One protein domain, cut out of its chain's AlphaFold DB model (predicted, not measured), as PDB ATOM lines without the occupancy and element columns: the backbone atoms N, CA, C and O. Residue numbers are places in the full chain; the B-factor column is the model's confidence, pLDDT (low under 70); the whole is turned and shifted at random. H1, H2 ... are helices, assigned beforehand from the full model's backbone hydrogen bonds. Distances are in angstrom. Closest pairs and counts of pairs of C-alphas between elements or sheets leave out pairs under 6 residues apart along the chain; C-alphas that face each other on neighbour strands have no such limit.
ATOM      1  N   LEU A   2      25.136  34.004  -9.092       71.44
ATOM      2  CA  LEU A   2      24.052  34.246 -10.064       71.44
ATOM      3  C   LEU A   2      24.163  33.421 -11.363       71.44
ATOM      4  O   LEU A   2      23.179  32.848 -11.817       71.44
ATOM      5  N   GLY A   3      25.376  33.268 -11.908       67.75
ATOM      6  CA  GLY A   3      25.603  32.442 -13.101       67.75
ATOM      7  C   GLY A   3      25.344  30.942 -12.899       67.75
ATOM      8  O   GLY A   3      24.915  30.271 -13.832       67.75
ATOM      9  N   PHE A   4      25.549  30.414 -11.687       77.50
ATOM     10  CA  PHE A   4      25.272  29.005 -11.374       77.50
ATOM     11  C   PHE A   4      23.761  28.741 -11.336       77.50
ATOM     12  O   PHE A   4      23.279  27.821 -11.986       77.50
ATOM     13  N   ILE A   5      23.009  29.631 -10.682       77.75
ATOM     14  CA  ILE A   5      21.540  29.577 -10.621       77.75
ATOM     15  C   ILE A   5      20.939  29.680 -12.029       77.75
ATOM     16  O   ILE A   5      20.039  28.922 -12.382       77.75
ATOM     17  N   LEU A   6      21.469  30.585 -12.859       76.19
ATOM     18  CA  LEU A   6      21.001  30.756 -14.232       76.19
ATOM     19  C   LEU A   6      21.269  29.511 -15.087       76.19
ATOM     20  O   LEU A   6      20.405  29.091 -15.853       76.19
ATOM     21  N   LYS A   7      22.445  28.895 -14.934       77.62
ATOM     22  CA  LYS A   7      22.791  27.650 -15.629       77.62
ATOM     23  C   LYS A   7      21.807  26.530 -15.290       77.62
ATOM     24  O   LYS A   7      21.346  25.845 -16.202       77.62
ATOM     25  N   ASP A   8      21.473  26.360 -14.016       79.75
ATOM     26  CA  ASP A   8      20.539  25.316 -13.583       79.75
ATOM     27  C   ASP A   8      19.104  25.602 -14.040       79.75
ATOM     28  O   ASP A   8      18.414  24.691 -14.503       79.75
ATOM     29  N   ALA A   9      18.683  26.870 -14.013       79.94
ATOM     30  CA  ALA A   9      17.386  27.290 -14.537       79.94
ATOM     31  C   ALA A   9      17.252  27.013 -16.044       79.94
ATOM     32  O   ALA A   9      16.219  26.515 -16.489       79.94
ATOM     33  N   ILE A  10      18.303  27.276 -16.830       80.75
ATOM     34  CA  ILE A  10      18.326  26.981 -18.271       80.75
ATOM     35  C   ILE A  10      18.331  25.466 -18.513       80.75
ATOM     36  O   ILE A  10      17.622  24.980 -19.392       80.75
ATOM     37  N   LYS A  11      19.110  24.702 -17.737       79.38
ATOM     38  CA  LYS A  11      19.239  23.247 -17.913       79.38
ATOM     39  C   LYS A  11      17.930  22.503 -17.636       79.38
ATOM     40  O   LYS A  11      17.623  21.548 -18.344       79.38
ATOM     41  N   ASN A  12      17.177  22.943 -16.631       83.19
ATOM     42  CA  ASN A  12      15.917  22.320 -16.222       83.19
ATOM     43  C   ASN A  12      14.688  22.961 -16.887       83.19
ATOM     44  O   ASN A  12      13.556  22.676 -16.499       83.19
ATOM     45  N   HIS A  13      14.889  23.838 -17.873       84.19
ATOM     46  CA  HIS A  13      13.796  24.516 -18.550       84.19
ATOM     47  C   HIS A  13      12.979  23.535 -19.404       84.19
ATOM     48  O   HIS A  13      13.478  22.973 -20.380       84.19
ATOM     49  N   ILE A  14      11.703  23.367 -19.056       84.12
ATOM     50  CA  ILE A  14      10.714  22.632 -19.849       84.12
ATOM     51  C   ILE A  14       9.725  23.668 -20.391       84.12
ATOM     52  O   ILE A  14       8.989  24.266 -19.600       84.12
ATOM     53  N   PRO A  15       9.706  23.931 -21.710       83.69
ATOM     54  CA  PRO A  15       8.859  24.978 -22.253       83.69
ATOM     55  C   PRO A  15       7.387  24.577 -22.181       83.69
ATOM     56  O   PRO A  15       6.992  23.494 -22.617       83.69
ATOM     57  N   ASN A  16       6.563  25.487 -21.666       89.81
ATOM     58  CA  ASN A  16       5.113  25.385 -21.732       89.81
ATOM     59  C   ASN A  16       4.613  26.194 -22.937       89.81
ATOM     60  O   ASN A  16       4.770  27.415 -22.964       89.81
ATOM     61  N   THR A  17       3.996  25.524 -23.913       86.12
ATOM     62  CA  THR A  17       3.531  26.131 -25.174       86.12
ATOM     63  C   THR A  17       2.549  27.279 -24.960       86.12
ATOM     64  O   THR A  17       2.648  28.297 -25.645       86.12
ATOM     65  N   ALA A  18       1.642  27.161 -23.984       89.56
ATOM     66  CA  ALA A  18       0.690  28.221 -23.655       89.56
ATOM     67  C   ALA A  18       1.411  29.469 -23.126       89.56
ATOM     68  O   ALA A  18       1.130  30.589 -23.551       89.56
ATOM     69  N   LEU A  19       2.401  29.270 -22.253       89.75
ATOM     70  CA  LEU A  19       3.207  30.350 -21.689       89.75
ATOM     71  C   LEU A  19       4.079  31.023 -22.761       89.75
ATOM     72  O   LEU A  19       4.214  32.244 -22.773       89.75
ATOM     73  N   THR A  20       4.615  30.249 -23.707       89.88
ATOM     74  CA  THR A  20       5.355  30.776 -24.863       89.88
ATOM     75  C   THR A  20       4.494  31.682 -25.729       89.88
ATOM     76  O   THR A  20       4.967  32.738 -26.141       89.88
ATOM     77  N   LEU A  21       3.232  31.320 -25.967       92.69
ATOM     78  CA  LEU A  21       2.308  32.146 -26.744       92.69
ATOM     79  C   LEU A  21       2.006  33.466 -26.016       92.69
ATOM     80  O   LEU A  21       2.068  34.528 -26.633       92.69
ATOM     81  N   VAL A  22       1.785  33.421 -24.698       93.00
ATOM     82  CA  VAL A  22       1.612  34.632 -23.871       93.00
ATOM     83  C   VAL A  22       2.842  35.537 -23.958       93.00
ATOM     84  O   VAL A  22       2.706  36.724 -24.256       93.00
ATOM     85  N   PHE A  23       4.049  34.997 -23.764       92.69
ATOM     86  CA  PHE A  23       5.277  35.789 -23.870       92.69
ATOM     87  C   PHE A  23       5.522  36.320 -25.283       92.69
ATOM     88  O   PHE A  23       6.049  37.420 -25.422       92.69
ATOM     89  N   LEU A  24       5.101  35.600 -26.324       93.44
ATOM     90  CA  LEU A  24       5.163  36.079 -27.703       93.44
ATOM     91  C   LEU A  24       4.242  37.282 -27.927       93.44
ATOM     92  O   LEU A  24       4.685  38.280 -28.490       93.44
ATOM     93  N   ILE A  25       3.002  37.233 -27.431       94.00
ATOM     94  CA  ILE A  25       2.075  38.372 -27.496       94.00
ATOM     95  C   ILE A  25       2.649  39.574 -26.738       94.00
ATOM     96  O   ILE A  25       2.683  40.679 -27.280       94.00
ATOM     97  N   VAL A  26       3.140  39.363 -25.512       91.69
ATOM     98  CA  VAL A  26       3.746  40.427 -24.693       91.69
ATOM     99  C   VAL A  26       4.960  41.034 -25.396       91.69
ATOM    100  O   VAL A  26       5.094  42.257 -25.426       91.69
ATOM    101  N   PHE A  27       5.818  40.209 -25.999       91.88
ATOM    102  CA  PHE A  27       6.994  40.673 -26.730       91.88
ATOM    103  C   PHE A  27       6.603  41.539 -27.931       91.88
ATOM    104  O   PHE A  27       7.090  42.662 -28.060       91.88
ATOM    105  N   VAL A  28       5.679  41.056 -28.771       91.94
ATOM    106  CA  VAL A  28       5.182  41.805 -29.937       91.94
ATOM    107  C   VAL A  28       4.552  43.125 -29.497       91.94
ATOM    108  O   VAL A  28       4.887  44.167 -30.053       91.94
ATOM    109  N   PHE A  29       3.727  43.114 -28.448       91.31
ATOM    110  CA  PHE A  29       3.121  44.326 -27.898       91.31
ATOM    111  C   PHE A  29       4.170  45.345 -27.422       91.31
ATOM    112  O   PHE A  29       4.075  46.526 -27.759       91.31
ATOM    113  N   CYS A  30       5.202  44.902 -26.695       88.44
ATOM    114  CA  CYS A  30       6.279  45.780 -26.225       88.44
ATOM    115  C   CYS A  30       7.073  46.390 -27.392       88.44
ATOM    116  O   CYS A  30       7.394  47.580 -27.363       88.44
ATOM    117  N   VAL A  31       7.357  45.596 -28.430       86.62
ATOM    118  CA  VAL A  31       8.054  46.063 -29.639       86.62
ATOM    119  C   VAL A  31       7.194  47.065 -30.417       86.62
ATOM    120  O   VAL A  31       7.700  48.114 -30.817       86.62
ATOM    121  N   SER A  32       5.896  46.796 -30.585       86.94
ATOM    122  CA  SER A  32       4.953  47.694 -31.269       86.94
ATOM    123  C   SER A  32       4.763  49.028 -30.549       86.94
ATOM    124  O   SER A  32       4.630  50.056 -31.206       86.94
ATOM    125  N   MET A  33       4.811  49.037 -29.216       84.62
ATOM    126  CA  MET A  33       4.762  50.259 -28.400       84.62
ATOM    127  C   MET A  33       6.075  51.057 -28.411       84.62
ATOM    128  O   MET A  33       6.186  52.081 -27.742       84.62
ATOM    129  N   GLY A  34       7.083  50.607 -29.165       76.19
ATOM    130  CA  GLY A  34       8.337  51.332 -29.322       76.19
ATOM    131  C   GLY A  34       9.242  51.265 -28.096       76.19
ATOM    132  O   GLY A  34      10.090  52.142 -27.942       76.19
ATOM    133  N   ALA A  35       9.105  50.238 -27.247       72.25
ATOM    134  CA  ALA A  35      10.026  50.009 -26.137       72.25
ATOM    135  C   ALA A  35      11.446  49.785 -26.679       72.25
ATOM    136  O   ALA A  35      11.803  48.697 -27.135       72.25
ATOM    137  N   LYS A  36      12.260  50.842 -26.660       69.69
ATOM    138  CA  LYS A  36      13.641  50.830 -27.142       69.69
ATOM    139  C   LYS A  36      14.564  51.176 -25.987       69.69
ATOM    140  O   LYS A  36      14.531  52.282 -25.458       69.69
ATOM    141  N   ALA A  37      15.424  50.230 -25.626       64.44
ATOM    142  CA  ALA A  37      16.574  50.513 -24.786       64.44
ATOM    143  C   ALA A  37      17.704  51.030 -25.686       64.44
ATOM    144  O   ALA A  37      18.387  50.251 -26.352       64.44
ATOM    145  N   SER A  38      17.876  52.348 -25.753       67.75
ATOM    146  CA  SER A  38      19.036  52.941 -26.416       67.75
ATOM    147  C   SER A  38      20.231  52.892 -25.467       67.75
ATOM    148  O   SER A  38      20.231  53.519 -24.410       67.75
ATOM    149  N   ILE A  39      21.267  52.146 -25.855       62.97
ATOM    150  CA  ILE A  39      22.520  52.037 -25.089       62.97
ATOM    151  C   ILE A  39      23.241  53.398 -25.038       62.97
ATOM    152  O   ILE A  39      23.942  53.695 -24.075       62.97
ATOM    153  N   TYR A  40      23.026  54.243 -26.051       68.69
ATOM    154  CA  TYR A  40      23.732  55.511 -26.226       68.69
ATOM    155  C   TYR A  40      23.090  56.682 -25.490       68.69
ATOM    156  O   TYR A  40      23.809  57.539 -24.988       68.69
ATOM    157  N   SER A  41      21.760  56.737 -25.405       62.34
ATOM    158  CA  SER A  41      21.087  57.909 -24.835       62.34
ATOM    159  C   SER A  41      20.805  57.804 -23.337       62.34
ATOM    160  O   SER A  41      20.339  58.783 -22.775       62.34
ATOM    161  N   ARG A  42      21.075  56.673 -22.656       59.66
ATOM    162  CA  ARG A  42      20.730  56.414 -21.227       59.66
ATOM    163  C   ARG A  42      19.262  56.683 -20.834       59.66
ATOM    164  O   ARG A  42      18.878  56.432 -19.696       59.66
ATOM    165  N   GLU A  43      18.437  57.133 -21.768       67.19
ATOM    166  CA  GLU A  43      17.019  57.385 -21.623       67.19
ATOM    167  C   GLU A  43      16.269  56.084 -21.868       67.19
ATOM    168  O   GLU A  43      16.202  55.563 -22.984       67.19
ATOM    169  N   VAL A  44      15.708  55.544 -20.792       66.25
ATOM    170  CA  VAL A  44      14.817  54.395 -20.868       66.25
ATOM    171  C   VAL A  44      13.401  54.930 -20.996       66.25
ATOM    172  O   VAL A  44      12.758  55.280 -20.005       66.25
ATOM    173  N   GLN A  45      12.912  55.009 -22.231       64.00
ATOM    174  CA  GLN A  45      11.502  55.289 -22.464       64.00
ATOM    175  C   GLN A  45      10.694  54.083 -21.972       64.00
ATOM    176  O   GLN A  45      10.898  52.964 -22.439       64.00
ATOM    177  N   LEU A  46       9.807  54.315 -20.998       75.56
ATOM    178  CA  LEU A  46       8.912  53.309 -20.408       75.56
ATOM    179  C   LEU A  46       9.675  52.096 -19.814       75.56
ATOM    180  O   LEU A  46       9.625  50.993 -20.366       75.56
ATOM    181  N   PRO A  47      10.348  52.257 -18.655       81.38
ATOM    182  CA  PRO A  47      11.229  51.235 -18.076       81.38
ATOM    183  C   PRO A  47      10.539  49.895 -17.816       81.38
ATOM    184  O   PRO A  47      11.135  48.846 -18.043       81.38
ATOM    185  N   LEU A  48       9.267  49.909 -17.413       85.12
ATOM    186  CA  LEU A  48       8.501  48.679 -17.208       85.12
ATOM    187  C   LEU A  48       8.304  47.899 -18.514       85.12
ATOM    188  O   LEU A  48       8.482  46.685 -18.526       85.12
ATOM    189  N   LEU A  49       8.005  48.580 -19.626       84.06
ATOM    190  CA  LEU A  49       7.826  47.929 -20.927       84.06
ATOM    191  C   LEU A  49       9.131  47.302 -21.424       84.06
ATOM    192  O   LEU A  49       9.121  46.204 -21.970       84.06
ATOM    193  N   VAL A  50      10.260  47.971 -21.193       84.81
ATOM    194  CA  VAL A  50      11.588  47.441 -21.530       84.81
ATOM    195  C   VAL A  50      11.911  46.198 -20.695       84.81
ATOM    196  O   VAL A  50      12.433  45.214 -21.224       84.81
ATOM    197  N   VAL A  51      11.561  46.189 -19.408       87.81
ATOM    198  CA  VAL A  51      11.745  45.011 -18.543       87.81
ATOM    199  C   VAL A  51      10.864  43.846 -19.008       87.81
ATOM    200  O   VAL A  51      11.371  42.742 -19.191       87.81
ATOM    201  N   PHE A  52       9.578  44.071 -19.286       88.81
ATOM    202  CA  PHE A  52       8.696  43.007 -19.782       88.81
ATOM    203  C   PHE A  52       9.078  42.521 -21.187       88.81
ATOM    204  O   PHE A  52       9.031  41.319 -21.460       88.81
ATOM    205  N   GLY A  53       9.516  43.421 -22.066       88.69
ATOM    206  CA  GLY A  53      10.012  43.082 -23.399       88.69
ATOM    207  C   GLY A  53      11.309  42.272 -23.351       88.69
ATOM    208  O   GLY A  53      11.444  41.267 -24.043       88.69
ATOM    209  N   SER A  54      12.249  42.643 -22.483       87.81
ATOM    210  CA  SER A  54      13.499  41.892 -22.319       87.81
ATOM    211  C   SER A  54      13.267  40.526 -21.673       87.81
ATOM    212  O   SER A  54      13.788  39.527 -22.164       87.81
ATOM    213  N   LEU A  55      12.436  40.451 -20.631       89.75
ATOM    214  CA  LEU A  55      12.118  39.194 -19.952       89.75
ATOM    215  C   LEU A  55      11.366  38.225 -20.875       89.75
ATOM    216  O   LEU A  55      11.710  37.043 -20.938       89.75
ATOM    217  N   SER A  56      10.395  38.729 -21.643       91.69
ATOM    218  CA  SER A  56       9.688  37.930 -22.651       91.69
ATOM    219  C   SER A  56      10.619  37.477 -23.780       91.69
ATOM    220  O   SER A  56      10.616  36.297 -24.133       91.69
ATOM    221  N   GLY A  57      11.493  38.356 -24.275       89.31
ATOM    222  CA  GLY A  57      12.497  38.020 -25.283       89.31
ATOM    223  C   GLY A  57      13.461  36.921 -24.826       89.31
ATOM    224  O   GLY A  57      13.673  35.948 -25.551       89.31
ATOM    225  N   VAL A  58      13.996  37.018 -23.605       89.88
ATOM    226  CA  VAL A  58      14.881  35.987 -23.033       89.88
ATOM    227  C   VAL A  58      14.157  34.643 -22.925       89.88
ATOM    228  O   VAL A  58      14.705  33.624 -23.351       89.88
ATOM    229  N   TYR A  59      12.916  34.623 -22.426       90.06
ATOM    230  CA  TYR A  59      12.121  33.393 -22.344       90.06
ATOM    231  C   TYR A  59      11.894  32.756 -23.727       90.06
ATOM    232  O   TYR A  59      12.054  31.541 -23.888       90.06
ATOM    233  N   LEU A  60      11.567  33.566 -24.741       91.19
ATOM    234  CA  LEU A  60      11.365  33.098 -26.116       91.19
ATOM    235  C   LEU A  60      12.644  32.521 -26.722       91.19
ATOM    236  O   LEU A  60      12.589  31.454 -27.333       91.19
ATOM    237  N   ILE A  61      13.792  33.172 -26.521       89.75
ATOM    238  CA  ILE A  61      15.090  32.689 -27.015       89.75
ATOM    239  C   ILE A  61      15.440  31.338 -26.381       89.75
ATOM    240  O   ILE A  61      15.853  30.417 -27.091       89.75
ATOM    241  N   ILE A  62      15.247  31.188 -25.067       88.25
ATOM    242  CA  ILE A  62      15.503  29.919 -24.364       88.25
ATOM    243  C   ILE A  62      14.557  28.827 -24.882       88.25
ATOM    244  O   ILE A  62      15.001  27.722 -25.200       88.25
ATOM    245  N   THR A  63      13.272  29.148 -25.047       89.62
ATOM    246  CA  THR A  63      12.268  28.213 -25.573       89.62
ATOM    247  C   THR A  63      12.590  27.772 -27.005       89.62
ATOM    248  O   THR A  63      12.568  26.579 -27.312       89.62
ATOM    249  N   MET A  64      12.930  28.711 -27.894       87.44
ATOM    250  CA  MET A  64      13.352  28.388 -29.260       87.44
ATOM    251  C   MET A  64      14.611  27.527 -29.265       87.44
ATOM    252  O   MET A  64      14.664  26.533 -29.986       87.44
ATOM    253  N   SER A  65      15.594  27.856 -28.426       85.06
ATOM    254  CA  SER A  65      16.823  27.067 -28.286       85.06
ATOM    255  C   SER A  65      16.519  25.624 -27.870       85.06
ATOM    256  O   SER A  65      17.115  24.695 -28.418       85.06
ATOM    257  N   PHE A  66      15.549  25.414 -26.973       86.12
ATOM    258  CA  PHE A  66      15.088  24.078 -26.589       86.12
ATOM    259  C   PHE A  66      14.489  23.313 -27.776       86.12
ATOM    260  O   PHE A  66      14.872  22.167 -28.026       86.12
ATOM    261  N   TYR A  67      13.582  23.930 -28.539       85.88
ATOM    262  CA  TYR A  67      12.974  23.274 -29.699       85.88
ATOM    263  C   TYR A  67      13.997  22.976 -30.799       85.88
ATOM    264  O   TYR A  67      14.027  21.857 -31.314       85.88
ATOM    265  N   ILE A  68      14.891  23.919 -31.105       84.00
ATOM    266  CA  ILE A  68      15.977  23.723 -32.076       84.00
ATOM    267  C   ILE A  68      16.872  22.553 -31.648       84.00
ATOM    268  O   ILE A  68      17.201  21.691 -32.463       84.00
ATOM    269  N   ALA A  69      17.225  22.478 -30.362       80.75
ATOM    270  CA  ALA A  69      18.042  21.390 -29.834       80.75
ATOM    271  C   ALA A  69      17.324  20.028 -29.852       80.75
ATOM    272  O   ALA A  69      17.996  19.002 -29.975       80.75
ATOM    273  N   LYS A  70      15.990  20.009 -29.725       81.00
ATOM    274  CA  LYS A  70      15.173  18.787 -29.763       81.00
ATOM    275  C   LYS A  70      15.014  18.239 -31.181       81.00
ATOM    276  O   LYS A  70      15.118  17.031 -31.369       81.00
ATOM    277  N   TYR A  71      14.750  19.104 -32.159       78.75
ATOM    278  CA  TYR A  71      14.431  18.676 -33.525       78.75
ATOM    279  C   TYR A  71      15.659  18.553 -34.428       78.75
ATOM    280  O   TYR A  71      15.673  17.703 -35.316       78.75
ATOM    281  N   THR A  72      16.721  19.327 -34.179       80.50
ATOM    282  CA  THR A  72      17.868  19.377 -35.090       80.50
ATOM    283  C   THR A  72      19.159  18.930 -34.412       80.50
ATOM    284  O   THR A  72      19.992  19.732 -33.980       80.50
TER     285      THR A  72
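This is residues 2 to 72 of the 157 residues of an uncharacterized protein of Vibrio sp. B1FLJ16 (UniProt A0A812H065). A long helix, H3, and a shorter one, H2, fold back on each other as a helical hairpin, crossing at a slant. The short first helix, H1, lies across H3 from H2 and sticks out with residues 2 to 9, while the loop residues 38 to 43 stick out near the hairpin's other end. The printed part has 71 residues with three named helices, in the order H1, H2, H3, and no named strand; the class is all helix. The whole is loose, with a radius of gyration of the C-alphas of 14.1 A and spans of 38 by 28 by 20 A.

H3, residues 47 to 71, touches H2, residues 17 to 32; their closest C-alphas, those of Ser 56 and Phe 23, are 5.1 A apart. They run opposite ways at a steep tilt of 44 degrees and form a helical hairpin. H1, residues 2 to 11, is close to H3 but not clearly touching it; the closest C-alphas, those of Ile 10 and Ile 62, are 7.3 A apart. H1 and H3 run the same way at a steep tilt of 45 degrees. H1 and H2 are apart. In H1, H2 and H3 every O i to N i+4 pair is within hydrogen-bond range.

H3 measures 36.2 A from C-alpha 47 at (11.229, 51.235, -18.076) to C-alpha 71 at (14.431, 18.676, -33.525). H2 measures 22.5 A and H1 14.3 A, beginning at C-alpha 2 at (24.052, 34.246, -10.064).

The C-alphas of Ser 41 and Tyr 71, the two farthest apart, are 40.7 A from each other. The printed part has no cut. The link from H1 to H2 is tight, and that from H2 to H3, residues 33 to 46, is long. The mean pLDDT of the printed part is 82.4; residue 3 and residues 36 to 45 are under 70.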